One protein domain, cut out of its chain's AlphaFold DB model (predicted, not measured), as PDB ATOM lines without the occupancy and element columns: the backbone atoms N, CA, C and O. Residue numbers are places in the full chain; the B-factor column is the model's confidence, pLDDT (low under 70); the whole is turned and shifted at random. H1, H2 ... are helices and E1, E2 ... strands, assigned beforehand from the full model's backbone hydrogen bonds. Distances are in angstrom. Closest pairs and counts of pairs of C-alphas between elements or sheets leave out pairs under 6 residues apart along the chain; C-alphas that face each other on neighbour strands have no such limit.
ATOM      1  N   ASP A   4     233.833 255.356 239.869       92.12
ATOM      2  CA  ASP A   4     232.750 255.032 240.777       92.12
ATOM      3  C   ASP A   4     232.263 256.310 241.449       92.12
ATOM      4  O   ASP A   4     233.057 257.179 241.823       92.12
ATOM      5  N   ILE A   5     230.946 256.444 241.540       93.06
ATOM      6  CA  ILE A   5     230.283 257.607 242.118       93.06
ATOM      7  C   ILE A   5     229.237 257.075 243.075       93.06
ATOM      8  O   ILE A   5     228.412 256.242 242.703       93.06
ATOM      9  N   GLY A   6     229.253 257.571 244.299       93.25
ATOM     10  CA  GLY A   6     228.329 257.097 245.304       93.25
ATOM     11  C   GLY A   6     228.575 257.758 246.638       93.25
ATOM     12  O   GLY A   6     229.063 258.885 246.724       93.25
ATOM     13  N   PHE A   7     228.218 257.036 247.686       92.44
ATOM     14  CA  PHE A   7     228.416 257.479 249.047       92.44
ATOM     15  C   PHE A   7     228.873 256.313 249.908       92.44
ATOM     16  O   PHE A   7     228.521 255.157 249.668       92.44
ATOM     17  N   VAL A   8     229.665 256.631 250.923       93.19
ATOM     18  CA  VAL A   8     230.003 255.719 252.009       93.19
ATOM     19  C   VAL A   8     229.436 256.270 253.305       93.19
ATOM     20  O   VAL A   8     229.458 257.478 253.545       93.19
ATOM     21  N   THR A   9     228.923 255.381 254.144       94.50
ATOM     22  CA  THR A   9     228.429 255.700 255.484       94.50
ATOM     23  C   THR A   9     229.174 254.881 256.523       94.50
ATOM     24  O   THR A   9     229.790 253.869 256.193       94.50
ATOM     25  N   ALA A  10     229.109 255.299 257.786       91.19
ATOM     26  CA  ALA A  10     229.514 254.437 258.887       91.19
ATOM     27  C   ALA A  10     228.721 253.121 258.829       91.19
ATOM     28  O   ALA A  10     227.495 253.136 258.704       91.19
ATOM     29  N   GLN A  11     229.422 251.994 258.895       88.94
ATOM     30  CA  GLN A  11     228.823 250.661 258.834       88.94
ATOM     31  C   GLN A  11     229.669 249.691 259.658       88.94
ATOM     32  O   GLN A  11     230.892 249.816 259.680       88.94
ATOM     33  N   ASP A  12     229.028 248.736 260.337       84.06
ATOM     34  CA  ASP A  12     229.691 247.675 261.112       84.06
ATOM     35  C   ASP A  12     230.647 248.211 262.194       84.06
ATOM     36  O   ASP A  12     231.742 247.692 262.401       84.06
ATOM     37  N   GLY A  13     230.264 249.319 262.843       81.62
ATOM     38  CA  GLY A  13     231.093 250.006 263.842       81.62
ATOM     39  C   GLY A  13     232.321 250.720 263.262       81.62
ATOM     40  O   GLY A  13     233.084 251.324 264.012       81.62
ATOM     41  N   LYS A  14     232.507 250.691 261.935       86.94
ATOM     42  CA  LYS A  14     233.603 251.364 261.239       86.94
ATOM     43  C   LYS A  14     233.151 252.731 260.715       86.94
ATOM     44  O   LYS A  14     232.110 252.818 260.055       86.94
ATOM     45  N   PRO A  15     233.925 253.798 260.960       91.19
ATOM     46  CA  PRO A  15     233.633 255.133 260.449       91.19
ATOM     47  C   PRO A  15     233.737 255.203 258.916       91.19
ATOM     48  O   PRO A  15     234.455 254.432 258.279       91.19
ATOM     49  N   ALA A  16     233.049 256.176 258.316       91.75
ATOM     50  CA  ALA A  16     232.928 256.319 256.864       91.75
ATOM     51  C   ALA A  16     234.281 256.447 256.136       91.75
ATOM     52  O   ALA A  16     234.436 255.903 255.046       91.75
ATOM     53  N   HIS A  17     235.290 257.090 256.731       90.88
ATOM     54  CA  HIS A  17     236.624 257.186 256.125       90.88
ATOM     55  C   HIS A  17     237.348 255.825 255.977       90.88
ATOM     56  O   HIS A  17     238.089 255.638 255.013       90.88
ATOM     57  N   TYR A  18     237.080 254.830 256.837       94.00
ATOM     58  CA  TYR A  18     237.574 253.459 256.624       94.00
ATOM     59  C   TYR A  18     236.887 252.796 255.435       94.00
ATOM     60  O   TYR A  18     237.530 252.118 254.637       94.00
ATOM     61  N   GLN A  19     235.577 253.004 255.307       93.31
ATOM     62  CA  GLN A  19     234.818 252.503 254.166       93.31
ATOM     63  C   GLN A  19     235.304 253.168 252.871       93.31
ATOM     64  O   GLN A  19     235.439 252.500 251.850       93.31
ATOM     65  N   MET A  20     235.669 254.452 252.927       92.62
ATOM     66  CA  MET A  20     236.284 255.158 251.803       92.62
ATOM     67  C   MET A  20     237.630 254.544 251.400       92.62
ATOM     68  O   MET A  20     237.869 254.329 250.211       92.62
ATOM     69  N   LEU A  21     238.491 254.207 252.367       94.25
ATOM     70  CA  LEU A  21     239.760 253.522 252.099       94.25
ATOM     71  C   LEU A  21     239.536 252.195 251.359       94.25
ATOM     72  O   LEU A  21     240.206 251.919 250.361       94.25
ATOM     73  N   GLN A  22     238.552 251.409 251.804       94.06
ATOM     74  CA  GLN A  22     238.192 250.151 251.148       94.06
ATOM     75  C   GLN A  22     237.651 250.381 249.731       94.06
ATOM     76  O   GLN A  22     238.094 249.715 248.802       94.06
ATOM     77  N   LYS A  23     236.803 251.395 249.509       94.19
ATOM     78  CA  LYS A  23     236.336 251.753 248.155       94.19
ATOM     79  C   LYS A  23     237.470 252.135 247.208       94.19
ATOM     80  O   LYS A  23     237.436 251.747 246.039       94.19
ATOM     81  N   ILE A  24     238.482 252.857 247.695       94.38
ATOM     82  CA  ILE A  24     239.674 253.193 246.903       94.38
ATOM     83  C   ILE A  24     240.420 251.918 246.504       94.38
ATOM     84  O   ILE A  24     240.733 251.743 245.324       94.38
ATOM     85  N   LYS A  25     240.664 251.019 247.465       95.12
ATOM     86  CA  LYS A  25     241.317 249.726 247.220       95.12
ATOM     87  C   LYS A  25     240.536 248.895 246.201       95.12
ATOM     88  O   LYS A  25     241.106 248.463 245.201       95.12
ATOM     89  N   ASP A  26     239.235 248.726 246.413       95.12
ATOM     90  CA  ASP A  26     238.371 247.895 245.576       95.12
ATOM     91  C   ASP A  26     238.311 248.409 244.138       95.12
ATOM     92  O   ASP A  26     238.433 247.626 243.195       95.12
ATOM     93  N   LEU A  27     238.168 249.725 243.936       94.38
ATOM     94  CA  LEU A  27     238.166 250.294 242.589       94.38
ATOM     95  C   LEU A  27     239.535 250.156 241.914       94.38
ATOM     96  O   LEU A  27     239.594 249.853 240.719       94.38
ATOM     97  N   ALA A  28     240.623 250.358 242.662       93.88
ATOM     98  CA  ALA A  28     241.974 250.194 242.145       93.88
ATOM     99  C   ALA A  28     242.222 248.752 241.689       93.88
ATOM    100  O   ALA A  28     242.631 248.538 240.551       93.88
ATOM    101  N   LEU A  29     241.891 247.756 242.508       94.62
ATOM    102  CA  LEU A  29     242.060 246.344 242.151       94.62
ATOM    103  C   LEU A  29     241.116 245.913 241.023       94.62
ATOM    104  O   LEU A  29     241.535 245.208 240.106       94.62
ATOM    105  N   ARG A  30     239.871 246.407 241.018       94.19
ATOM    106  CA  ARG A  30     238.893 246.151 239.946       94.19
ATOM    107  C   ARG A  30     239.351 246.669 238.583       94.19
ATOM    108  O   ARG A  30     238.897 246.158 237.564       94.19
ATOM    109  N   SER A  31     240.240 247.662 238.543       90.00
ATOM    110  CA  SER A  31     240.822 248.135 237.283       90.00
ATOM    111  C   SER A  31     241.733 247.111 236.601       90.00
ATOM    112  O   SER A  31     241.885 247.158 235.384       90.00
ATOM    113  N   GLY A  32     242.354 246.207 237.367       89.94
ATOM    114  CA  GLY A  32     243.401 245.304 236.882       89.94
ATOM    115  C   GLY A  32     244.741 245.987 236.567       89.94
ATOM    116  O   GLY A  32     245.684 245.312 236.155       89.94
ATOM    117  N   ASP A  33     244.850 247.306 236.751       92.25
ATOM    118  CA  ASP A  33     246.077 248.078 236.513       92.25
ATOM    119  C   ASP A  33     246.895 248.339 237.782       92.25
ATOM    120  O   ASP A  33     248.061 248.739 237.696       92.25
ATOM    121  N   TRP A  34     246.281 248.114 238.944       94.12
ATOM    122  CA  TRP A  34     246.879 248.309 240.256       94.12
ATOM    123  C   TRP A  34     246.976 246.986 241.007       94.12
ATOM    124  O   TRP A  34     246.047 246.182 241.008       94.12
ATOM    125  N   GLN A  35     248.099 246.796 241.685       95.25
ATOM    126  CA  GLN A  35     248.388 245.663 242.552       95.25
ATOM    127  C   GLN A  35     248.493 246.140 244.004       95.25
ATOM    128  O   GLN A  35     249.146 247.145 244.278       95.25
ATOM    129  N   LEU A  36     247.901 245.399 244.942       96.50
ATOM    130  CA  LEU A  36     248.095 245.624 246.375       96.50
ATOM    131  C   LEU A  36     249.476 245.113 246.804       96.50
ATOM    132  O   LEU A  36     249.802 243.950 246.570       96.50
ATOM    133  N   LEU A  37     250.278 245.979 247.424       95.31
ATOM    134  CA  LEU A  37     251.576 245.615 248.003       95.31
ATOM    135  C   LEU A  37     251.500 245.420 249.515       95.31
ATOM    136  O   LEU A  37     252.138 244.514 250.047       95.31
ATOM    137  N   ARG A  38     250.744 246.285 250.198       94.50
ATOM    138  CA  ARG A  38     250.563 246.256 251.650       94.50
ATOM    139  C   ARG A  38     249.151 246.682 252.006       94.50
ATOM    140  O   ARG A  38     248.647 247.652 251.445       94.50
ATOM    141  N   GLU A  39     248.559 245.967 252.948       95.50
ATOM    142  CA  GLU A  39     247.391 246.391 253.712       95.50
ATOM    143  C   GLU A  39     247.715 246.134 255.182       95.50
ATOM    144  O   GLU A  39     248.086 245.017 255.542       95.50
ATOM    145  N   ASP A  40     247.613 247.169 256.009       92.88
ATOM    146  CA  ASP A  40     247.716 247.051 257.460       92.88
ATOM    147  C   ASP A  40     246.453 247.639 258.089       92.88
ATOM    148  O   ASP A  40     246.110 248.805 257.890       92.88
ATOM    149  N   ILE A  41     245.738 246.783 258.810       92.00
ATOM    150  CA  ILE A  41     244.504 247.090 259.540       92.00
ATOM    151  C   ILE A  41     244.629 246.698 261.018       92.00
ATOM    152  O   ILE A  41     243.628 246.553 261.713       92.00
ATOM    153  N   SER A  42     245.856 246.443 261.486       88.25
ATOM    154  CA  SER A  42     246.131 246.009 262.859       88.25
ATOM    155  C   SER A  42     246.041 247.145 263.878       88.25
ATOM    156  O   SER A  42     245.918 246.891 265.075       88.25
ATOM    157  N   THR A  43     246.083 248.393 263.408       87.62
ATOM    158  CA  THR A  43     245.976 249.605 264.225       87.62
ATOM    159  C   THR A  43     244.711 250.387 263.875       87.62
ATOM    160  O   THR A  43     244.101 250.151 262.836       87.62
ATOM    161  N   ASP A  44     244.360 251.388 264.685       85.69
ATOM    162  CA  ASP A  44     243.267 252.325 264.377       85.69
ATOM    163  C   ASP A  44     243.515 253.153 263.099       85.69
ATOM    164  O   ASP A  44     242.617 253.814 262.577       85.69
ATOM    165  N   ASN A  45     244.740 253.154 262.580       90.44
ATOM    166  CA  ASN A  45     245.098 253.845 261.355       90.44
ATOM    167  C   ASN A  45     245.332 252.806 260.261       90.44
ATOM    168  O   ASN A  45     246.434 252.289 260.098       90.44
ATOM    169  N   HIS A  46     244.274 252.501 259.514       93.25
ATOM    170  CA  HIS A  46     244.345 251.583 258.390       93.25
ATOM    171  C   HIS A  46     245.136 252.201 257.245       93.25
ATOM    172  O   HIS A  46     244.971 253.378 256.918       93.25
ATOM    173  N   GLU A  47     245.936 251.396 256.569       94.44
ATOM    174  CA  GLU A  47     246.732 251.851 255.440       94.44
ATOM    175  C   GLU A  47     246.807 250.818 254.327       94.44
ATOM    176  O   GLU A  47     246.770 249.606 254.543       94.44
ATOM    177  N   ILE A  48     246.929 251.335 253.109       95.69
ATOM    178  CA  ILE A  48     247.135 250.557 251.898       95.69
ATOM    179  C   ILE A  48     248.271 251.170 251.083       95.69
ATOM    180  O   ILE A  48     248.393 252.394 250.980       95.69
ATOM    181  N   ILE A  49     249.076 250.315 250.459       95.94
ATOM    182  CA  ILE A  49     250.084 250.694 249.465       95.94
ATOM    183  C   ILE A  49     249.809 249.908 248.187       95.94
ATOM    184  O   ILE A  49     249.681 248.680 248.204       95.94
ATOM    185  N   LEU A  50     249.729 250.626 247.073       95.88
ATOM    186  CA  LEU A  50     249.382 250.107 245.758       95.88
ATOM    187  C   LEU A  50     250.518 250.368 244.763       95.88
ATOM    188  O   LEU A  50     251.181 251.407 244.809       95.88
ATOM    189  N   LYS A  51     250.696 249.438 243.822       95.00
ATOM    190  CA  LYS A  51     251.594 249.562 242.671       95.00
ATOM    191  C   LYS A  51     250.802 249.605 241.372       95.00
ATOM    192  O   LYS A  51     250.121 248.641 241.042       95.00
ATOM    193  N   GLY A  52     250.916 250.698 240.629       92.88
ATOM    194  CA  GLY A  52     250.358 250.858 239.289       92.88
ATOM    195  C   GLY A  52     251.378 250.491 238.214       92.88
ATOM    196  O   GLY A  52     252.560 250.807 238.357       92.88
ATOM    197  N   ARG A  53     250.918 249.851 237.132       91.00
ATOM    198  CA  ARG A  53     251.765 249.408 236.004       91.00
ATOM    199  C   ARG A  53     251.991 250.459 234.902       91.00
ATOM    200  O   ARG A  53     252.773 250.236 233.976       91.00
ATOM    201  N   GLY A  54     251.274 251.585 234.962       88.25
ATOM    202  CA  GLY A  54     251.257 252.594 233.898       88.25
ATOM    203  C   GLY A  54     250.640 252.090 232.584       88.25
ATOM    204  O   GLY A  54     250.218 250.941 232.470       88.25
ATOM    205  N   TYR A  55     250.576 252.942 231.555       87.06
ATOM    206  CA  TYR A  55     250.005 252.542 230.253       87.06
ATOM    207  C   TYR A  55     250.919 251.604 229.456       87.06
ATOM    208  O   TYR A  55     250.435 250.812 228.653       87.06
ATOM    209  N   SER A  56     252.235 251.669 229.682       85.69
ATOM    210  CA  SER A  56     253.207 250.782 229.030       85.69
ATOM    211  C   SER A  56     253.372 249.434 229.739       85.69
ATOM    212  O   SER A  56     254.133 248.597 229.259       85.69
ATOM    213  N   GLN A  57     252.688 249.230 230.874       85.06
ATOM    214  CA  GLN A  57     252.739 248.030 231.723       85.06
ATOM    215  C   GLN A  57     254.120 247.695 232.313       85.06
ATOM    216  O   GLN A  57     254.280 246.663 232.960       85.06
ATOM    217  N   LYS A  58     255.119 248.551 232.091       86.94
ATOM    218  CA  LYS A  58     256.496 248.403 232.583       86.94
ATOM    219  C   LYS A  58     256.867 249.474 233.602       86.94
ATOM    220  O   LYS A  58     257.993 249.489 234.086       86.94
ATOM    221  N   GLU A  59     255.960 250.409 233.871       86.56
ATOM    222  CA  GLU A  59     256.196 251.451 234.863       86.56
ATOM    223  C   GLU A  59     255.867 250.912 236.249       86.56
ATOM    224  O   GLU A  59     254.963 250.095 236.408       86.56
ATOM    225  N   GLU A  60     256.562 251.423 237.257       89.81
ATOM    226  CA  GLU A  60     256.221 251.160 238.648       89.81
ATOM    227  C   GLU A  60     255.816 252.476 239.304       89.81
ATOM    228  O   GLU A  60     256.618 253.402 239.449       89.81
ATOM    229  N   ILE A  61     254.530 252.587 239.631       91.62
ATOM    230  CA  ILE A  61     253.938 253.769 240.261       91.62
ATOM    231  C   ILE A  61     253.490 253.387 241.662       91.62
ATOM    232  O   ILE A  61     252.533 252.635 241.810       91.62
ATOM    233  N   PHE A  62     254.170 253.902 242.682       94.00
ATOM    234  CA  PHE A  62     253.861 253.580 244.073       94.00
ATOM    235  C   PHE A  62     253.016 254.690 244.697       94.00
ATOM    236  O   PHE A  62     253.426 255.853 244.748       94.00
ATOM    237  N   VAL A  63     251.829 254.327 245.176       93.94
ATOM    238  CA  VAL A  63     250.917 255.240 245.875       93.94
ATOM    239  C   VAL A  63     250.424 254.599 247.162       93.94
ATOM    240  O   VAL A  63     250.347 253.375 247.265       93.94
ATOM    241  N   GLY A  64     250.078 255.420 248.143       94.00
ATOM    242  CA  GLY A  64     249.554 254.963 249.420       94.00
ATOM    243  C   GLY A  64     248.395 255.816 249.892       94.00
ATOM    244  O   GLY A  64     248.297 256.996 249.559       94.00
ATOM    245  N   VAL A  65     247.516 255.212 250.681       95.38
ATOM    246  CA  VAL A  65     246.484 255.931 251.426       95.38
ATOM    247  C   VAL A  65     246.436 255.350 252.830       95.38
ATOM    248  O   VAL A  65     246.403 254.133 252.994       95.38
ATOM    249  N   ARG A  66     246.430 256.214 253.839       94.69
ATOM    250  CA  ARG A  66     246.316 255.862 255.253       94.69
ATOM    251  C   ARG A  66     245.193 256.662 255.892       94.69
ATOM    252  O   ARG A  66     244.978 257.809 255.531       94.69
ATOM    253  N   THR A  67     244.491 256.107 256.863       93.44
ATOM    254  CA  THR A  67     243.541 256.849 257.695       93.44
ATOM    255  C   THR A  67     244.260 257.386 258.925       93.44
ATOM    256  O   THR A  67     245.115 256.706 259.483       93.44
ATOM    257  N   TYR A  68     243.926 258.592 259.371       91.75
ATOM    258  CA  TYR A  68     244.393 259.097 260.658       91.75
ATOM    259  C   TYR A  68     243.260 259.816 261.377       91.75
ATOM    260  O   TYR A  68     242.571 260.662 260.806       91.75
ATOM    261  N   GLN A  69     243.051 259.456 262.639       89.75
ATOM    262  CA  GLN A  69     241.888 259.901 263.394       89.75
ATOM    263  C   GLN A  69     242.213 260.187 264.857       89.75
ATOM    264  O   GLN A  69     243.178 259.665 265.415       89.75
ATOM    265  N   ASN A  70     241.365 260.991 265.489       88.25
ATOM    266  CA  ASN A  70     241.281 261.109 266.937       88.25
ATOM    267  C   ASN A  70     239.833 261.442 267.322       88.25
ATOM    268  O   ASN A  70     239.392 262.569 267.079       88.25
ATOM    269  N   PRO A  71     239.102 260.505 267.952       84.62
ATOM    270  CA  PRO A  71     237.719 260.728 268.366       84.62
ATOM    271  C   PRO A  71     237.536 261.896 269.344       84.62
ATOM    272  O   PRO A  71     236.503 262.553 269.311       84.62
ATOM    273  N   GLN A  72     238.530 262.187 270.192       85.00
ATOM    274  CA  GLN A  72     238.448 263.275 271.179       85.00
ATOM    275  C   GLN A  72     238.568 264.656 270.530       85.00
ATOM    276  O   GLN A  72     237.980 265.623 271.004       85.00
ATOM    277  N   ALA A  73     239.326 264.744 269.437       81.94
ATOM    278  CA  ALA A  73     239.506 265.967 268.658       81.94
ATOM    279  C   ALA A  73     238.589 266.028 267.417       81.94
ATOM    280  O   ALA A  73     238.687 266.970 266.632       81.94
ATOM    281  N   ASP A  74     237.713 265.030 267.246       83.81
ATOM    282  CA  ASP A  74     236.727 264.898 266.167       83.81
ATOM    283  C   ASP A  74     237.299 265.100 264.751       83.81
ATOM    284  O   ASP A  74     236.705 265.771 263.901       83.81
ATOM    285  N   TYR A  75     238.472 264.519 264.484       84.75
ATOM    286  CA  TYR A  75     239.017 264.427 263.128       84.75
ATOM    287  C   TYR A  75     239.146 262.971 262.687       84.75
ATOM    288  O   TYR A  75     239.569 262.101 263.450       84.75
ATOM    289  N   TYR A  76     238.771 262.727 261.433       89.12
ATOM    290  CA  TYR A  76     238.690 261.410 260.803       89.12
ATOM    291  C   TYR A  76     239.155 261.541 259.359       89.12
ATOM    292  O   TYR A  76     238.346 261.575 258.435       89.12
ATOM    293  N   ASN A  77     240.459 261.698 259.171       90.12
ATOM    294  CA  ASN A  77     241.040 262.161 257.921       90.12
ATOM    295  C   ASN A  77     241.727 261.024 257.157       90.12
ATOM    296  O   ASN A  77     241.996 259.940 257.682       90.12
ATOM    297  N   LEU A  78     242.046 261.300 255.896       91.88
ATOM    298  CA  LEU A  78     242.847 260.442 255.031       91.88
ATOM    299  C   LEU A  78     244.187 261.120 254.747       91.88
ATOM    300  O   LEU A  78     244.244 262.312 254.495       91.88
ATOM    301  N   ALA A  79     245.278 260.376 254.785       92.12
ATOM    302  CA  ALA A  79     246.598 260.778 254.339       92.12
ATOM    303  C   ALA A  79     246.872 260.057 253.024       92.12
ATOM    304  O   ALA A  79     246.952 258.831 252.986       92.12
ATOM    305  N   VAL A  80     246.993 260.811 251.942       93.38
ATOM    306  CA  VAL A  80     247.393 260.280 250.643       93.38
ATOM    307  C   VAL A  80     248.893 260.427 250.485       93.38
ATOM    308  O   VAL A  80     249.477 261.390 250.976       93.38
ATOM    309  N   ALA A  81     249.525 259.479 249.805       92.38
ATOM    310  CA  ALA A  81     250.966 259.455 249.655       92.38
ATOM    311  C   ALA A  81     251.412 258.969 248.277       92.38
ATOM    312  O   ALA A  81     250.743 258.159 247.628       92.38
ATOM    313  N   THR A  82     252.576 259.446 247.846       92.12
ATOM    314  CA  THR A  82     253.316 258.900 246.706       92.12
ATOM    315  C   THR A  82     254.740 258.561 247.119       92.12
ATOM    316  O   THR A  82     255.330 259.217 247.982       92.12
ATOM    317  N   PHE A  83     255.288 257.515 246.504       91.88
ATOM    318  CA  PHE A  83     256.609 256.984 246.825       91.88
ATOM    319  C   PHE A  83     257.416 256.766 245.542       91.88
ATOM    320  O   PHE A  83     256.848 256.529 244.474       91.88
ATOM    321  N   THR A  84     258.747 256.804 245.633       89.75
ATOM    322  CA  THR A  84     259.629 256.419 244.510       89.75
ATOM    323  C   THR A  84     259.977 254.933 244.515       89.75
ATOM    324  O   THR A  84     260.539 254.430 243.548       89.75
ATOM    325  N   GLY A  85     259.666 254.227 245.600       90.19
ATOM    326  CA  GLY A  85     259.917 252.801 245.766       90.19
ATOM    327  C   GLY A  85     259.129 252.242 246.944       90.19
ATOM    328  O   GLY A  85     258.484 252.991 247.674       90.19
ATOM    329  N   TYR A  86     259.202 250.926 247.131       92.50
ATOM    330  CA  TYR A  86     258.553 250.228 248.237       92.50
ATOM    331  C   TYR A  86     259.556 249.345 248.981       92.50
ATOM    332  O   TYR A  86     260.238 248.523 248.367       92.50
ATOM    333  N   VAL A  87     259.619 249.503 250.303       93.88
ATOM    334  CA  VAL A  87     260.424 248.676 251.208       93.88
ATOM    335  C   VAL A  87     259.501 248.103 252.293       93.88
ATOM    336  O   VAL A  87     258.987 248.877 253.105       93.88
ATOM    337  N   PRO A  88     259.287 246.772 252.351       90.56
ATOM    338  CA  PRO A  88     258.328 246.161 253.278       90.56
ATOM    339  C   PRO A  88     258.606 246.434 254.761       90.56
ATOM    340  O   PRO A  88     257.668 246.583 255.538       90.56
ATOM    341  N   SER A  89     259.884 246.519 255.148       91.75
ATOM    342  CA  SER A  89     260.308 246.761 256.532       91.75
ATOM    343  C   SER A  89     260.108 248.202 256.993       91.75
ATOM    344  O   SER A  89     260.152 248.465 258.193       91.75
ATOM    345  N   ASN A  90     259.923 249.146 256.067       92.19
ATOM    346  CA  ASN A  90     259.786 250.551 256.423       92.19
ATOM    347  C   ASN A  90     258.330 250.872 256.791       92.19
ATOM    348  O   ASN A  90     257.394 250.383 256.145       92.19
ATOM    349  N   PRO A  91     258.101 251.733 257.796       90.81
ATOM    350  CA  PRO A  91     256.771 252.271 258.050       90.81
ATOM    351  C   PRO A  91     256.313 253.163 256.884       90.81
ATOM    352  O   PRO A  91     257.123 253.580 256.052       90.81
ATOM    353  N   PHE A  92     255.012 253.461 256.826       88.56
ATOM    354  CA  PHE A  92     254.381 254.208 255.731       88.56
ATOM    355  C   PHE A  92     255.039 255.568 255.468       88.56
ATOM    356  O   PHE A  92     255.322 255.904 254.320       88.56
ATOM    357  N   ASP A  93     255.356 256.315 256.528       89.31
ATOM    358  CA  ASP A  93     255.971 257.643 256.406       89.31
ATOM    359  C   ASP A  93     257.446 257.594 255.974       89.31
ATOM    360  O   ASP A  93     257.963 258.569 255.436       89.31
ATOM    361  N   ASN A  94     258.119 256.449 256.153       92.31
ATOM    362  CA  ASN A  94     259.541 256.270 255.828       92.31
ATOM    363  C   ASN A  94     259.753 255.435 254.557       92.31
ATOM    364  O   ASN A  94     260.812 254.825 254.362       92.31
ATOM    365  N   GLN A  95     258.748 255.368 253.689       91.00
ATOM    366  CA  GLN A  95     258.939 254.821 252.352       91.00
ATOM    367  C   GLN A  95     259.882 255.732 251.535       91.00
ATOM    368  O   GLN A  95     259.960 256.939 251.789       91.00
ATOM    369  N   PRO A  96     260.626 255.185 250.555       91.06
ATOM    370  CA  PRO A  96     261.557 255.965 249.742       91.06
ATOM    371  C   PRO A  96     260.908 257.208 249.119       91.06
ATOM    372  O   PRO A  96     259.962 257.103 248.334       91.06
ATOM    373  N   SER A  97     261.451 258.380 249.464       87.62
ATOM    374  CA  SER A  97     260.971 259.700 249.029       87.62
ATOM    375  C   SER A  97     259.471 259.922 249.262       87.62
ATOM    376  O   SER A  97     258.809 260.524 248.420       87.62
ATOM    377  N   ALA A  98     258.925 259.429 250.378       87.25
ATOM    378  CA  ALA A  98     257.513 259.595 250.699       87.25
ATOM    379  C   ALA A  98     257.103 261.073 250.714       87.25
ATOM    380  O   ALA A  98     257.657 261.882 251.462       87.25
ATOM    381  N   LYS A  99     256.115 261.415 249.885       88.94
ATOM    382  CA  LYS A  99     255.353 262.665 249.985       88.94
ATOM    383  C   LYS A  99     253.964 262.332 250.459       88.94
ATOM    384  O   LYS A  99     253.364 261.395 249.937       88.94
ATOM    385  N   ILE A 100     253.486 263.067 251.454       90.12
ATOM    386  CA  ILE A 100     252.240 262.768 252.150       90.12
ATOM    387  C   ILE A 100     251.452 264.059 252.287       90.12
ATOM    388  O   ILE A 100     251.980 265.076 252.732       90.12
ATOM    389  N   SER A 101     250.176 264.004 251.937       88.38
ATOM    390  CA  SER A 101     249.254 265.118 252.084       88.38
ATOM    391  C   SER A 101     247.945 264.627 252.683       88.38
ATOM    392  O   SER A 101     247.414 263.576 252.324       88.38
ATOM    393  N   GLY A 102     247.441 265.376 253.650       86.81
ATOM    394  CA  GLY A 102     246.208 265.082 254.348       86.81
ATOM    395  C   GLY A 102     245.001 265.565 253.554       86.81
ATOM    396  O   GLY A 102     245.038 266.564 252.842       86.81
ATOM    397  N   VAL A 103     243.898 264.860 253.720       87.38
ATOM    398  CA  VAL A 103     242.594 265.160 253.153       87.38
ATOM    399  C   VAL A 103     241.600 265.014 254.299       87.38
ATOM    400  O   VAL A 103     241.463 263.910 254.843       87.38
ATOM    401  N   PRO A 104     240.946 266.103 254.721       87.25
ATOM    402  CA  PRO A 104     239.907 266.026 255.726       87.25
ATOM    403  C   PRO A 104     238.797 265.081 255.265       87.25
ATOM    404  O   PRO A 104     238.429 265.052 254.092       87.25
ATOM    405  N   ALA A 105     238.279 264.271 256.178       87.12
ATOM    406  CA  ALA A 105     237.140 263.404 255.903       87.12
ATOM    407  C   ALA A 105     236.207 263.352 257.127       87.12
ATOM    408  O   ALA A 105     236.413 264.060 258.115       87.12
ATOM    409  N   HIS A 106     235.120 262.578 257.023       86.81
ATOM    410  CA  HIS A 106     234.077 262.499 258.048       86.81
ATOM    411  C   HIS A 106     233.919 261.070 258.572       86.81
ATOM    412  O   HIS A 106     234.165 260.084 257.872       86.81
ATOM    413  N   ASN A 107     233.420 260.944 259.800       89.75
ATOM    414  CA  ASN A 107     233.027 259.659 260.381       89.75
ATOM    415  C   ASN A 107     231.655 259.128 259.923       89.75
ATOM    416  O   ASN A 107     231.482 257.915 259.934       89.75
ATOM    417  N   GLN A 108     230.689 259.971 259.538       90.50
ATOM    418  CA  GLN A 108     229.293 259.560 259.339       90.50
ATOM    419  C   GLN A 108     228.972 259.235 257.885       90.50
ATOM    420  O   GLN A 108     228.518 258.129 257.597       90.50
ATOM    421  N   ARG A 109     229.189 260.190 256.975       90.38
ATOM    422  CA  ARG A 109     228.893 260.039 255.551       90.38
ATOM    423  C   ARG A 109     229.870 260.843 254.702       90.38
ATOM    424  O   ARG A 109     230.194 261.972 255.050       90.38
ATOM    425  N   ILE A 110     230.298 260.260 253.585       91.50
ATOM    426  CA  ILE A 110     231.127 260.908 252.565       91.50
ATOM    427  C   ILE A 110     230.525 260.572 251.200       91.50
ATOM    428  O   ILE A 110     230.413 259.394 250.854       91.50
ATOM    429  N   ASP A 111     230.150 261.585 250.422       92.00
ATOM    430  CA  ASP A 111     229.787 261.387 249.013       92.00
ATOM    431  C   ASP A 111     231.055 261.513 248.165       92.00
ATOM    432  O   ASP A 111     231.823 262.453 248.364       92.00
ATOM    433  N   TYR A 112     231.303 260.589 247.238       92.12
ATOM    434  CA  TYR A 112     232.560 260.527 246.494       92.12
ATOM    435  C   TYR A 112     232.361 260.430 244.981       92.12
ATOM    436  O   TYR A 112     231.424 259.810 244.478       92.12
ATOM    437  N   TRP A 113     233.325 261.001 244.261       93.44
ATOM    438  CA  TRP A 113     233.544 260.834 242.829       93.44
ATOM    439  C   TRP A 113     234.978 260.351 242.642       93.44
ATOM    440  O   TRP A 113     235.925 261.132 242.751       93.44
ATOM    441  N   LEU A 114     235.150 259.050 242.416       93.38
ATOM    442  CA  LEU A 114     236.454 258.401 242.341       93.38
ATOM    443  C   LEU A 114     236.740 257.948 240.908       93.38
ATOM    444  O   LEU A 114     235.909 257.333 240.242       93.38
ATOM    445  N   THR A 115     237.952 258.227 240.442       93.31
ATOM    446  CA  THR A 115     238.423 257.830 239.116       93.31
ATOM    447  C   THR A 115     239.799 257.191 239.208       93.31
ATOM    448  O   THR A 115     240.693 257.702 239.888       93.31
ATOM    449  N   VAL A 116     239.978 256.072 238.507       93.94
ATOM    450  CA  VAL A 116     241.227 255.310 238.501       93.94
ATOM    451  C   VAL A 116     241.687 255.083 237.067       93.94
ATOM    452  O   VAL A 116     240.931 254.633 236.207       93.94
ATOM    453  N   ASN A 117     242.963 255.370 236.835       92.00
ATOM    454  CA  ASN A 117     243.704 255.069 235.618       92.00
ATOM    455  C   ASN A 117     244.966 254.273 235.956       92.00
ATOM    456  O   ASN A 117     245.438 254.367 237.089       92.00
ATOM    457  N   PRO A 118     245.599 253.603 234.974       91.06
ATOM    458  CA  PRO A 118     246.866 252.897 235.193       91.06
ATOM    459  C   PRO A 118     247.996 253.766 235.762       91.06
ATOM    460  O   PRO A 118     248.982 253.246 236.275       91.06
ATOM    461  N   GLN A 119     247.874 255.092 235.627       91.75
ATOM    462  CA  GLN A 119     248.875 256.069 236.045       91.75
ATOM    463  C   GLN A 119     248.485 256.908 237.267       91.75
ATOM    464  O   GLN A 119     249.367 257.523 237.864       91.75
ATOM    465  N   ARG A 120     247.195 256.991 237.622       91.38
ATOM    466  CA  ARG A 120     246.712 257.904 238.671       91.38
ATOM    467  C   ARG A 120     245.412 257.451 239.324       91.38
ATOM    468  O   ARG A 120     244.583 256.811 238.678       91.38
ATOM    469  N   ILE A 121     245.206 257.900 240.555       93.75
ATOM    470  CA  ILE A 121     243.946 257.833 241.291       93.75
ATOM    471  C   ILE A 121     243.579 259.266 241.674       93.75
ATOM    472  O   ILE A 121     244.366 259.971 242.304       93.75
ATOM    473  N   ALA A 122     242.397 259.711 241.261       92.50
ATOM    474  CA  ALA A 122     241.893 261.041 241.575       92.50
ATOM    475  C   ALA A 122     240.494 260.930 242.171       92.50
ATOM    476  O   ALA A 122     239.642 260.205 241.642       92.50
ATOM    477  N   CYS A 123     240.263 261.659 243.257       90.62
ATOM    478  CA  CYS A 123     239.005 261.637 243.979       90.62
ATOM    479  C   CYS A 123     238.578 263.044 244.380       90.62
ATOM    480  O   CYS A 123     239.398 263.859 244.801       90.62
ATOM    481  N   CYS A 124     237.279 263.293 244.288       89.19
ATOM    482  CA  CYS A 124     236.609 264.395 244.957       89.19
ATOM    483  C   CYS A 124     235.631 263.804 245.976       89.19
ATOM    484  O   CYS A 124     234.973 262.802 245.695       89.19
ATOM    485  N   MET A 125     235.539 264.417 247.147       88.75
ATOM    486  CA  MET A 125     234.701 263.996 248.257       88.75
ATOM    487  C   MET A 125     233.929 265.195 248.793       88.75
ATOM    488  O   MET A 125     234.496 266.247 249.071       88.75
ATOM    489  N   LYS A 126     232.625 265.033 248.989       87.12
ATOM    490  CA  LYS A 126     231.817 265.958 249.776       87.12
ATOM    491  C   LYS A 126     231.742 265.422 251.198       87.12
ATOM    492  O   LYS A 126     231.162 264.364 251.444       87.12
ATOM    493  N   VAL A 127     232.343 266.168 252.113       84.25
ATOM    494  CA  VAL A 127     232.524 265.772 253.517       84.25
ATOM    495  C   VAL A 127     231.477 266.439 254.413       84.25
ATOM    496  O   VAL A 127     231.092 265.889 255.438       84.25
ATOM    497  N   GLY A 128     230.939 267.585 253.992       78.44
ATOM    498  CA  GLY A 128     229.834 268.268 254.659       78.44
ATOM    499  C   GLY A 128     229.153 269.277 253.736       78.44
ATOM    500  O   GLY A 128     229.491 269.412 252.561       78.44
ATOM    501  N   THR A 129     228.174 270.017 254.244       73.56
ATOM    502  CA  THR A 129     227.569 271.155 253.532       73.56
ATOM    503  C   THR A 129     228.198 272.459 254.027       73.56
ATOM    504  O   THR A 129     227.907 272.819 255.167       73.56
ATOM    505  N   PRO A 130     229.020 273.187 253.234       68.88
ATOM    506  CA  PRO A 130     229.379 273.017 251.813       68.88
ATOM    507  C   PRO A 130     230.845 272.574 251.563       68.88
ATOM    508  O   PRO A 130     231.473 273.058 250.625       68.88
ATOM    509  N   VAL A 131     231.423 271.709 252.402       80.44
ATOM    510  CA  VAL A 131     232.856 271.354 252.342       80.44
ATOM    511  C   VAL A 131     233.125 270.247 251.312       80.44
ATOM    512  O   VAL A 131     232.589 269.137 251.426       80.44
ATOM    513  N   TYR A 132     233.975 270.558 250.328       82.69
ATOM    514  CA  TYR A 132     234.437 269.645 249.281       82.69
ATOM    515  C   TYR A 132     235.952 269.493 249.350       82.69
ATOM    516  O   TYR A 132     236.687 270.469 249.228       82.69
ATOM    517  N   GLU A 133     236.395 268.253 249.465       85.50
ATOM    518  CA  GLU A 133     237.793 267.870 249.591       85.50
ATOM    519  C   GLU A 133     238.192 267.049 248.374       85.50
ATOM    520  O   GLU A 133     237.386 266.311 247.810       85.50
ATOM    521  N   HIS A 134     239.441 267.148 247.941       85.44
ATOM    522  CA  HIS A 134     239.913 266.357 246.812       85.44
ATOM    523  C   HIS A 134     241.342 265.891 247.017       85.44
ATOM    524  O   HIS A 134     242.110 266.461 247.789       85.44
ATOM    525  N   PHE A 135     241.699 264.839 246.295       89.88
ATOM    526  CA  PHE A 135     243.075 264.398 246.205       89.88
ATOM    527  C   PHE A 135     243.402 263.866 244.822       89.88
ATOM    528  O   PHE A 135     242.545 263.373 244.079       89.88
ATOM    529  N   TYR A 136     244.683 263.948 244.501       90.62
ATOM    530  CA  TYR A 136     245.260 263.411 243.285       90.62
ATOM    531  C   TYR A 136     246.571 262.726 243.640       90.62
ATOM    532  O   TYR A 136     247.490 263.363 244.151       90.62
ATOM    533  N   ILE A 137     246.669 261.436 243.338       91.75
ATOM    534  CA  ILE A 137     247.893 260.658 243.524       91.75
ATOM    535  C   ILE A 137     248.267 259.928 242.240       91.75
ATOM    536  O   ILE A 137     247.431 259.312 241.579       91.75
ATOM    537  N   GLY A 138     249.549 259.991 241.893       90.38
ATOM    538  CA  GLY A 138     250.123 259.291 240.746       90.38
ATOM    539  C   GLY A 138     250.757 260.232 239.730       90.38
ATOM    540  O   GLY A 138     251.094 261.376 240.038       90.38
ATOM    541  N   LYS A 139     250.968 259.742 238.510       88.38
ATOM    542  CA  LYS A 139     251.677 260.489 237.471       88.38
ATOM    543  C   LYS A 139     250.841 261.623 236.894       88.38
ATOM    544  O   LYS A 139     249.634 261.486 236.696       88.38
ATOM    545  N   PHE A 140     251.503 262.721 236.559       84.69
ATOM    546  CA  PHE A 140     250.970 263.768 235.689       84.69
ATOM    547  C   PHE A 140     251.779 263.815 234.389       84.69
ATOM    548  O   PHE A 140     252.854 263.224 234.295       84.69
ATOM    549  N   LEU A 141     251.241 264.484 233.370       83.44
ATOM    550  CA  LEU A 141     251.911 264.650 232.080       83.44
ATOM    551  C   LEU A 141     252.545 266.047 232.032       83.44
ATOM    552  O   LEU A 141     251.840 267.011 231.728       83.44
ATOM    553  N   PRO A 142     253.838 266.197 232.377       78.75
ATOM    554  CA  PRO A 142     254.500 267.489 232.304       78.75
ATOM    555  C   PRO A 142     254.729 267.888 230.844       78.75
ATOM    556  O   PRO A 142     255.133 267.072 230.016       78.75
ATOM    557  N   TYR A 143     254.572 269.178 230.547       78.12
ATOM    558  CA  TYR A 143     255.116 269.770 229.325       78.12
ATOM    559  C   TYR A 143     256.622 270.024 229.506       78.12
ATOM    560  O   TYR A 143     257.085 271.157 229.601       78.12
ATOM    561  N   ALA A 144     257.385 268.944 229.663       76.19
ATOM    562  CA  ALA A 144     258.818 268.973 229.926       76.19
ATOM    563  C   ALA A 144     259.500 267.759 229.290       76.19
ATOM    564  O   ALA A 144     258.860 266.753 228.975       76.19
ATOM    565  N   ARG A 145     260.819 267.837 229.105       73.88
ATOM    566  CA  ARG A 145     261.593 266.690 228.615       73.88
ATOM    567  C   ARG A 145     261.589 265.585 229.680       73.88
ATOM    568  O   ARG A 145     261.672 265.908 230.866       73.88
ATOM    569  N   PRO A 146     261.602 264.294 229.297       74.81
ATOM    570  CA  PRO A 146     261.703 263.193 230.258       74.81
ATOM    571  C   PRO A 146     262.902 263.306 231.217       74.81
ATOM    572  O   PRO A 146     262.828 262.841 232.346       74.81
ATOM    573  N   SER A 147     263.988 263.970 230.804       75.00
ATOM    574  CA  SER A 147     265.157 264.226 231.657       75.00
ATOM    575  C   SER A 147     264.939 265.284 232.743       75.00
ATOM    576  O   SER A 147     265.694 265.310 233.707       75.00
ATOM    577  N   GLN A 148     263.940 266.161 232.604       75.06
ATOM    578  CA  GLN A 148     263.631 267.208 233.589       75.06
ATOM    579  C   GLN A 148     262.726 266.690 234.710       75.06
ATOM    580  O   GLN A 148     262.857 267.118 235.849       75.06
ATOM    581  N   TYR A 149     261.843 265.738 234.393       74.50
ATOM    582  CA  TYR A 149     261.082 264.981 235.385       74.50
ATOM    583  C   TYR A 149     261.193 263.482 235.098       74.50
ATOM    584  O   TYR A 149     260.279 262.904 234.509       74.50
ATOM    585  N   PRO A 150     262.289 262.835 235.534       76.81
ATOM    586  CA  PRO A 150     262.458 261.390 235.384       76.81
ATOM    587  C   PRO A 150     261.315 260.571 236.006       76.81
ATOM    588  O   PRO A 150     260.972 259.502 235.504       76.81
ATOM    589  N   TYR A 151     260.684 261.092 237.066       83.19
ATOM    590  CA  TYR A 151     259.544 260.458 237.727       83.19
ATOM    591  C   TYR A 151     258.446 261.478 238.079       83.19
ATOM    592  O   TYR A 151     258.380 261.943 239.213       83.19
ATOM    593  N   PRO A 152     257.584 261.870 237.118       84.56
ATOM    594  CA  PRO A 152     256.627 262.959 237.298       84.56
ATOM    595  C   PRO A 152     255.393 262.486 238.073       84.56
ATOM    596  O   PRO A 152     254.329 262.280 237.487       84.56
ATOM    597  N   VAL A 153     255.523 262.286 239.386       87.50
ATOM    598  CA  VAL A 153     254.398 261.950 240.274       87.50
ATOM    599  C   VAL A 153     254.009 263.137 241.149       87.50
ATOM    600  O   VAL A 153     254.855 263.918 241.583       87.50
ATOM    601  N   VAL A 154     252.708 263.259 241.397       87.75
ATOM    602  CA  VAL A 154     252.089 264.279 242.247       87.75
ATOM    603  C   VAL A 154     251.415 263.589 243.421       87.75
ATOM    604  O   VAL A 154     250.660 262.635 243.230       87.75
ATOM    605  N   CYS A 155     251.676 264.098 244.618       89.50
ATOM    606  CA  CYS A 155     250.867 263.895 245.807       89.50
ATOM    607  C   CYS A 155     250.113 265.198 246.076       89.50
ATOM    608  O   CYS A 155     250.712 266.172 246.521       89.50
ATOM    609  N   ALA A 156     248.821 265.246 245.770       85.50
ATOM    610  CA  ALA A 156     247.986 266.394 246.087       85.50
ATOM    611  C   ALA A 156     246.864 266.006 247.040       85.50
ATOM    612  O   ALA A 156     246.121 265.059 246.780       85.50
ATOM    613  N   GLY A 157     246.732 266.787 248.102       83.94
ATOM    614  CA  GLY A 157     245.666 266.741 249.092       83.94
ATOM    615  C   GLY A 157     245.370 268.155 249.590       83.94
ATOM    616  O   GLY A 157     245.824 269.139 249.009       83.94
ATOM    617  N   MET A 158     244.560 268.283 250.632       79.31
ATOM    618  CA  MET A 158     244.014 269.568 251.108       79.31
ATOM    619  C   MET A 158     244.786 270.140 252.301       79.31
ATOM    620  O   MET A 158     244.464 271.214 252.813       79.31
ATOM    621  N   LEU A 159     245.789 269.397 252.767       82.38
ATOM    622  CA  LEU A 159     246.585 269.702 253.942       82.38
ATOM    623  C   LEU A 159     248.063 269.441 253.656       82.38
ATOM    624  O   LEU A 159     248.429 268.447 253.024       82.38
ATOM    625  N   ASN A 160     248.917 270.298 254.204       79.62
ATOM    626  CA  ASN A 160     250.358 270.090 254.187       79.62
ATOM    627  C   ASN A 160     250.742 269.032 255.237       79.62
ATOM    628  O   ASN A 160     250.584 269.272 256.436       79.62
ATOM    629  N   GLY A 161     251.211 267.862 254.795       80.94
ATOM    630  CA  GLY A 161     251.501 266.729 255.674       80.94
ATOM    631  C   GLY A 161     250.233 266.125 256.283       80.94
ATOM    632  O   GLY A 161     249.199 266.033 255.627       80.94
ATOM    633  N   THR A 162     250.292 265.716 257.550       81.25
ATOM    634  CA  THR A 162     249.165 265.097 258.274       81.25
ATOM    635  C   THR A 162     248.792 265.888 259.534       81.25
ATOM    636  O   THR A 162     248.995 265.399 260.649       81.25
ATOM    637  N   PRO A 163     248.300 267.133 259.403       80.81
ATOM    638  CA  PRO A 163     247.957 267.948 260.557       80.81
ATOM    639  C   PRO A 163     246.650 267.467 261.201       80.81
ATOM    640  O   PRO A 163     245.790 266.870 260.555       80.81
ATOM    641  N   THR A 164     246.467 267.771 262.486       83.00
ATOM    642  CA  THR A 164     245.271 267.423 263.275       83.00
ATOM    643  C   THR A 164     244.104 268.381 263.003       83.00
ATOM    644  O   THR A 164     243.482 268.907 263.924       83.00
ATOM    645  N   THR A 165     243.848 268.685 261.732       77.38
ATOM    646  CA  THR A 165     242.820 269.639 261.301       77.38
ATOM    647  C   THR A 165     241.490 268.937 261.082       77.38
ATOM    648  O   THR A 165     241.424 267.902 260.416       77.38
ATOM    649  N   ARG A 166     240.415 269.531 261.593       77.06
ATOM    650  CA  ARG A 166     239.048 269.048 261.386       77.06
ATOM    651  C   ARG A 166     238.523 269.463 260.010       77.06
ATOM    652  O   ARG A 166     238.933 270.487 259.467       77.06
ATOM    653  N   PHE A 167     237.558 268.709 259.483       70.38
ATOM    654  CA  PHE A 167     236.887 269.015 258.213       70.38
ATOM    655  C   PHE A 167     236.192 270.388 258.189       70.38
ATOM    656  O   PHE A 167     235.999 270.956 257.124       70.38
ATOM    657  N   SER A 168     235.807 270.935 259.346       71.56
ATOM    658  CA  SER A 168     235.114 272.225 259.451       71.56
ATOM    659  C   SER A 168     236.042 273.444 259.384       71.56
ATOM    660  O   SER A 168     235.568 274.573 259.494       71.56
ATOM    661  N   ASP A 169     237.354 273.237 259.294       72.44
ATOM    662  CA  ASP A 169     238.335 274.319 259.264       72.44
ATOM    663  C   ASP A 169     238.342 275.018 257.893       72.44
ATOM    664  O   ASP A 169     238.583 274.402 256.863       72.44
ATOM    665  N   THR A 170     238.101 276.327 257.858       67.62
ATOM    666  CA  THR A 170     238.064 277.110 256.607       67.62
ATOM    667  C   THR A 170     239.452 277.527 256.108       67.62
ATOM    668  O   THR A 170     239.591 278.082 255.012       67.62
ATOM    669  N   SER A 171     240.507 277.266 256.884       66.50
ATOM    670  CA  SER A 171     241.887 277.578 256.514       66.50
ATOM    671  C   SER A 171     242.495 276.571 255.538       66.50
ATOM    672  O   SER A 171     243.524 276.890 254.943       66.50
ATOM    673  N   GLN A 172     241.833 275.439 255.284       64.31
ATOM    674  CA  GLN A 172     242.271 274.388 254.359       64.31
ATOM    675  C   GLN A 172     242.613 274.946 252.965       64.31
ATOM    676  O   GLN A 172     241.986 275.894 252.465       64.31
ATOM    677  N   LYS A 173     243.657 274.392 252.341       59.72
ATOM    678  CA  LYS A 173     244.161 274.817 251.027       59.72
ATOM    679  C   LYS A 173     244.585 273.596 250.233       59.72
ATOM    680  O   LYS A 173     245.342 272.777 250.731       59.72
ATOM    681  N   ALA A 174     244.196 273.536 248.964       59.06
ATOM    682  CA  ALA A 174     244.734 272.533 248.057       59.06
ATOM    683  C   ALA A 174     246.265 272.659 247.980       59.06
ATOM    684  O   ALA A 174     246.787 273.694 247.555       59.06
ATOM    685  N   THR A 175     246.972 271.612 248.393       55.78
ATOM    686  CA  THR A 175     248.431 271.494 248.352       55.78
ATOM    687  C   THR A 175     248.812 270.338 247.444       55.78
ATOM    688  O   THR A 175     248.292 269.236 247.584       55.78
ATOM    689  N   ALA A 176     249.739 270.579 246.523       58.00
ATOM    690  CA  ALA A 176     250.275 269.547 245.650       58.00
ATOM    691  C   ALA A 176     251.797 269.531 245.756       58.00
ATOM    692  O   ALA A 176     252.462 270.525 245.467       58.00
ATOM    693  N   GLU A 177     252.342 268.388 246.145       57.25
ATOM    694  CA  GLU A 177     253.767 268.115 246.136       57.25
ATOM    695  C   GLU A 177     254.100 267.274 244.907       57.25
ATOM    696  O   GLU A 177     253.594 266.168 244.713       57.25
ATOM    697  N   ILE A 178     254.952 267.818 244.046       57.38
ATOM    698  CA  ILE A 178     255.539 267.074 242.935       57.38
ATOM    699  C   ILE A 178     256.806 266.426 243.471       57.38
ATOM    700  O   ILE A 178     257.577 267.109 244.139       57.38
ATOM    701  N   LEU A 179     257.041 265.149 243.172       50.62
ATOM    702  CA  LEU A 179     258.351 264.529 243.359       50.62
ATOM    703  C   LEU A 179     259.194 264.795 242.110       50.62
ATOM    704  O   LEU A 179     258.967 264.165 241.077       50.62
ATOM    705  N   PRO A 180     260.170 265.713 242.159       43.69
ATOM    706  CA  PRO A 180     261.144 265.845 241.098       43.69
ATOM    707  C   PRO A 180     262.276 264.867 241.407       43.69
ATOM    708  O   PRO A 180     262.802 264.812 242.520       43.69
ATOM    709  N   CYS A 181     262.722 264.112 240.414       34.69
ATOM    710  CA  CYS A 181     264.066 263.565 240.505       34.69
ATOM    711  C   CYS A 181     265.031 264.751 240.303       34.69
ATOM    712  O   CYS A 181     265.230 265.205 239.183       34.69
ATOM    713  N   GLY A 182     265.562 265.285 241.410       33.66
ATOM    714  CA  GLY A 182     266.577 266.345 241.428       33.66
ATOM    715  C   GLY A 182     266.050 267.768 241.683       33.66
ATOM    716  O   GLY A 182     265.315 268.326 240.877       33.66
ATOM    717  N   LEU A 183     266.473 268.340 242.820       29.55
ATOM    718  CA  LEU A 183     266.652 269.764 243.193       29.55
ATOM    719  C   LEU A 183     265.613 270.858 242.848       29.55
ATOM    720  O   LEU A 183     265.862 272.012 243.183       29.55
ATOM    721  N   ILE A 184     264.445 270.566 242.278       34.34
ATOM    722  CA  ILE A 184     263.430 271.599 241.996       34.34
ATOM    723  C   ILE A 184     262.155 271.299 242.778       34.34
ATOM    724  O   ILE A 184     261.197 270.747 242.247       34.34
ATOM    725  N   GLN A 185     262.137 271.676 244.058       31.14
ATOM    726  CA  GLN A 185     260.916 271.738 244.864       31.14
ATOM    727  C   GLN A 185     259.975 272.780 244.227       31.14
ATOM    728  O   GLN A 185     260.052 273.971 244.521       31.14
ATOM    729  N   ALA A 186     259.108 272.352 243.307       35.53
ATOM    730  CA  ALA A 186     258.067 273.206 242.753       35.53
ATOM    731  C   ALA A 186     257.019 273.447 243.847       35.53
ATOM    732  O   ALA A 186     256.150 272.615 244.101       35.53
ATOM    733  N   CYS A 187     257.159 274.571 244.543       27.52
ATOM    734  CA  CYS A 187     256.247 275.004 245.586       27.52
ATOM    735  C   CYS A 187     254.932 275.472 244.940       27.52
ATOM    736  O   CYS A 187     254.805 276.630 244.544       27.52
ATOM    737  N   ILE A 188     253.955 274.572 244.789       38.59
ATOM    738  CA  ILE A 188     252.572 274.971 244.503       38.59
ATOM    739  C   ILE A 188     252.004 275.538 245.810       38.59
ATOM    740  O   ILE A 188     251.527 274.808 246.677       38.59
ATOM    741  N   HIS A 189     252.108 276.860 245.971       26.45
ATOM    742  CA  HIS A 189     251.431 277.589 247.039       26.45
ATOM    743  C   HIS A 189     249.924 277.632 246.757       26.45
ATOM    744  O   HIS A 189     249.468 278.286 245.822       26.45
ATOM    745  N   SER A 190     249.185 276.897 247.590       33.59
ATOM    746  CA  SER A 190     247.799 277.115 248.022       33.59
ATOM    747  C   SER A 190     246.872 277.885 247.069       33.59
ATOM    748  O   SER A 190     246.762 279.111 247.143       33.59
ATOM    749  N   LEU A 191     246.082 277.164 246.274       29.53
ATOM    750  CA  LEU A 191     244.843 277.717 245.720       29.53
ATOM    751  C   LEU A 191     243.799 277.764 246.846       29.53
ATOM    752  O   LEU A 191     243.275 276.737 247.279       29.53
ATOM    753  N   SER A 192     243.533 278.961 247.368       29.72
ATOM    754  CA  SER A 192     242.461 279.196 248.334       29.72
ATOM    755  C   SER A 192     241.101 279.128 247.648       29.72
ATOM    756  O   SER A 192     240.777 279.982 246.824       29.72
TER     757      SER A 192
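What this domain is: This is residues 4 to 192 of the 220 residues of an uncharacterized protein of Moraxella caprae (UniProt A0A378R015). Two twisted sheets are partly face to face as a sandwich that opens like a wedge; the one helix, H1, fills the open side, between E1 and E7 of the larger sheet and E2 to E5 of the smaller. On the closed side E9 and E10 pack directly on E5 and E6. The printed part has 189 residues, with one named helix and twelve named strands in the order E1 H1 E2 to E12, mostly strand. The sheets run E1 E7 E8 E9 E10 E11 E12, antiparallel from E1 to E11, and E2 E3 E4 E5 E6, antiparallel. The whole is compact, with a radius of gyration of the C-alphas of 15.8 A and spans of 46 by 34 by 32 A.

How they stand to each other: The larger sheet has edge strand E1, residues 4 to 9, then E7, 109 to 117, E8, 120 to 126, E9, 132 to 139, E10, 153 to 157, E11, 174 to 179, and edge strand E12, 188 to 191. N 6 and O 112 of E1 and E7 are 3.1 A apart, within hydrogen-bond range, as are N 123 and O 135 of E8 and E9, at 3.0 A. E7 to E11 form a meander, each strand the antiparallel neighbour of the one before. E11 and E12 meet only at a point. A second meander makes the other sheet: E2, residues 34 to 40, E3, 47 to 52, E4, 61 to 70, E5, 75 to 83, and E6, 99 to 103. N 66 and O 79 of the hairpin E4 and E5 are 2.8 A apart. In the sandwich, two sheets face to face, the parts that face each other are 8.8 A centre to centre, and the strands of the one sheet stand at 21 degrees to those of the other. E6 and E10 touch, the closest C-alphas being those of Ser 101 and Gly 157, 4.9 A. H1, residues 16 to 30, is on both sheets: over E1 and E7 at a height of 7.5 A, and over E3 and E4 at 8.5 A, two layers with the smaller sheet. It runs along the strands, at 21 degrees to E7 and 9 degrees to E4 on the local plane. In H1 every O i to N i+4 pair is within hydrogen-bond range.

Where its parts are: E1 begins at C-alpha 4 (232.750, 255.032, 240.777). H1 is 20.6 A long, E4 30.4 A, E7 25.3 A, E5 25.1 A and E9 22.8 A. E12 ends at C-alpha 191 (244.843, 277.717, 245.720).

The domain as a whole: The C-alphas of Gly 13 and Arg 145, the two farthest apart, are 49.5 A apart. The printed part has no cut. The links E5 to E6, E9 to E10 and E10 to E11 are long. Mean pLDDT of the printed part is 83.1; residue 130 and residues 170 to 192 are under 70.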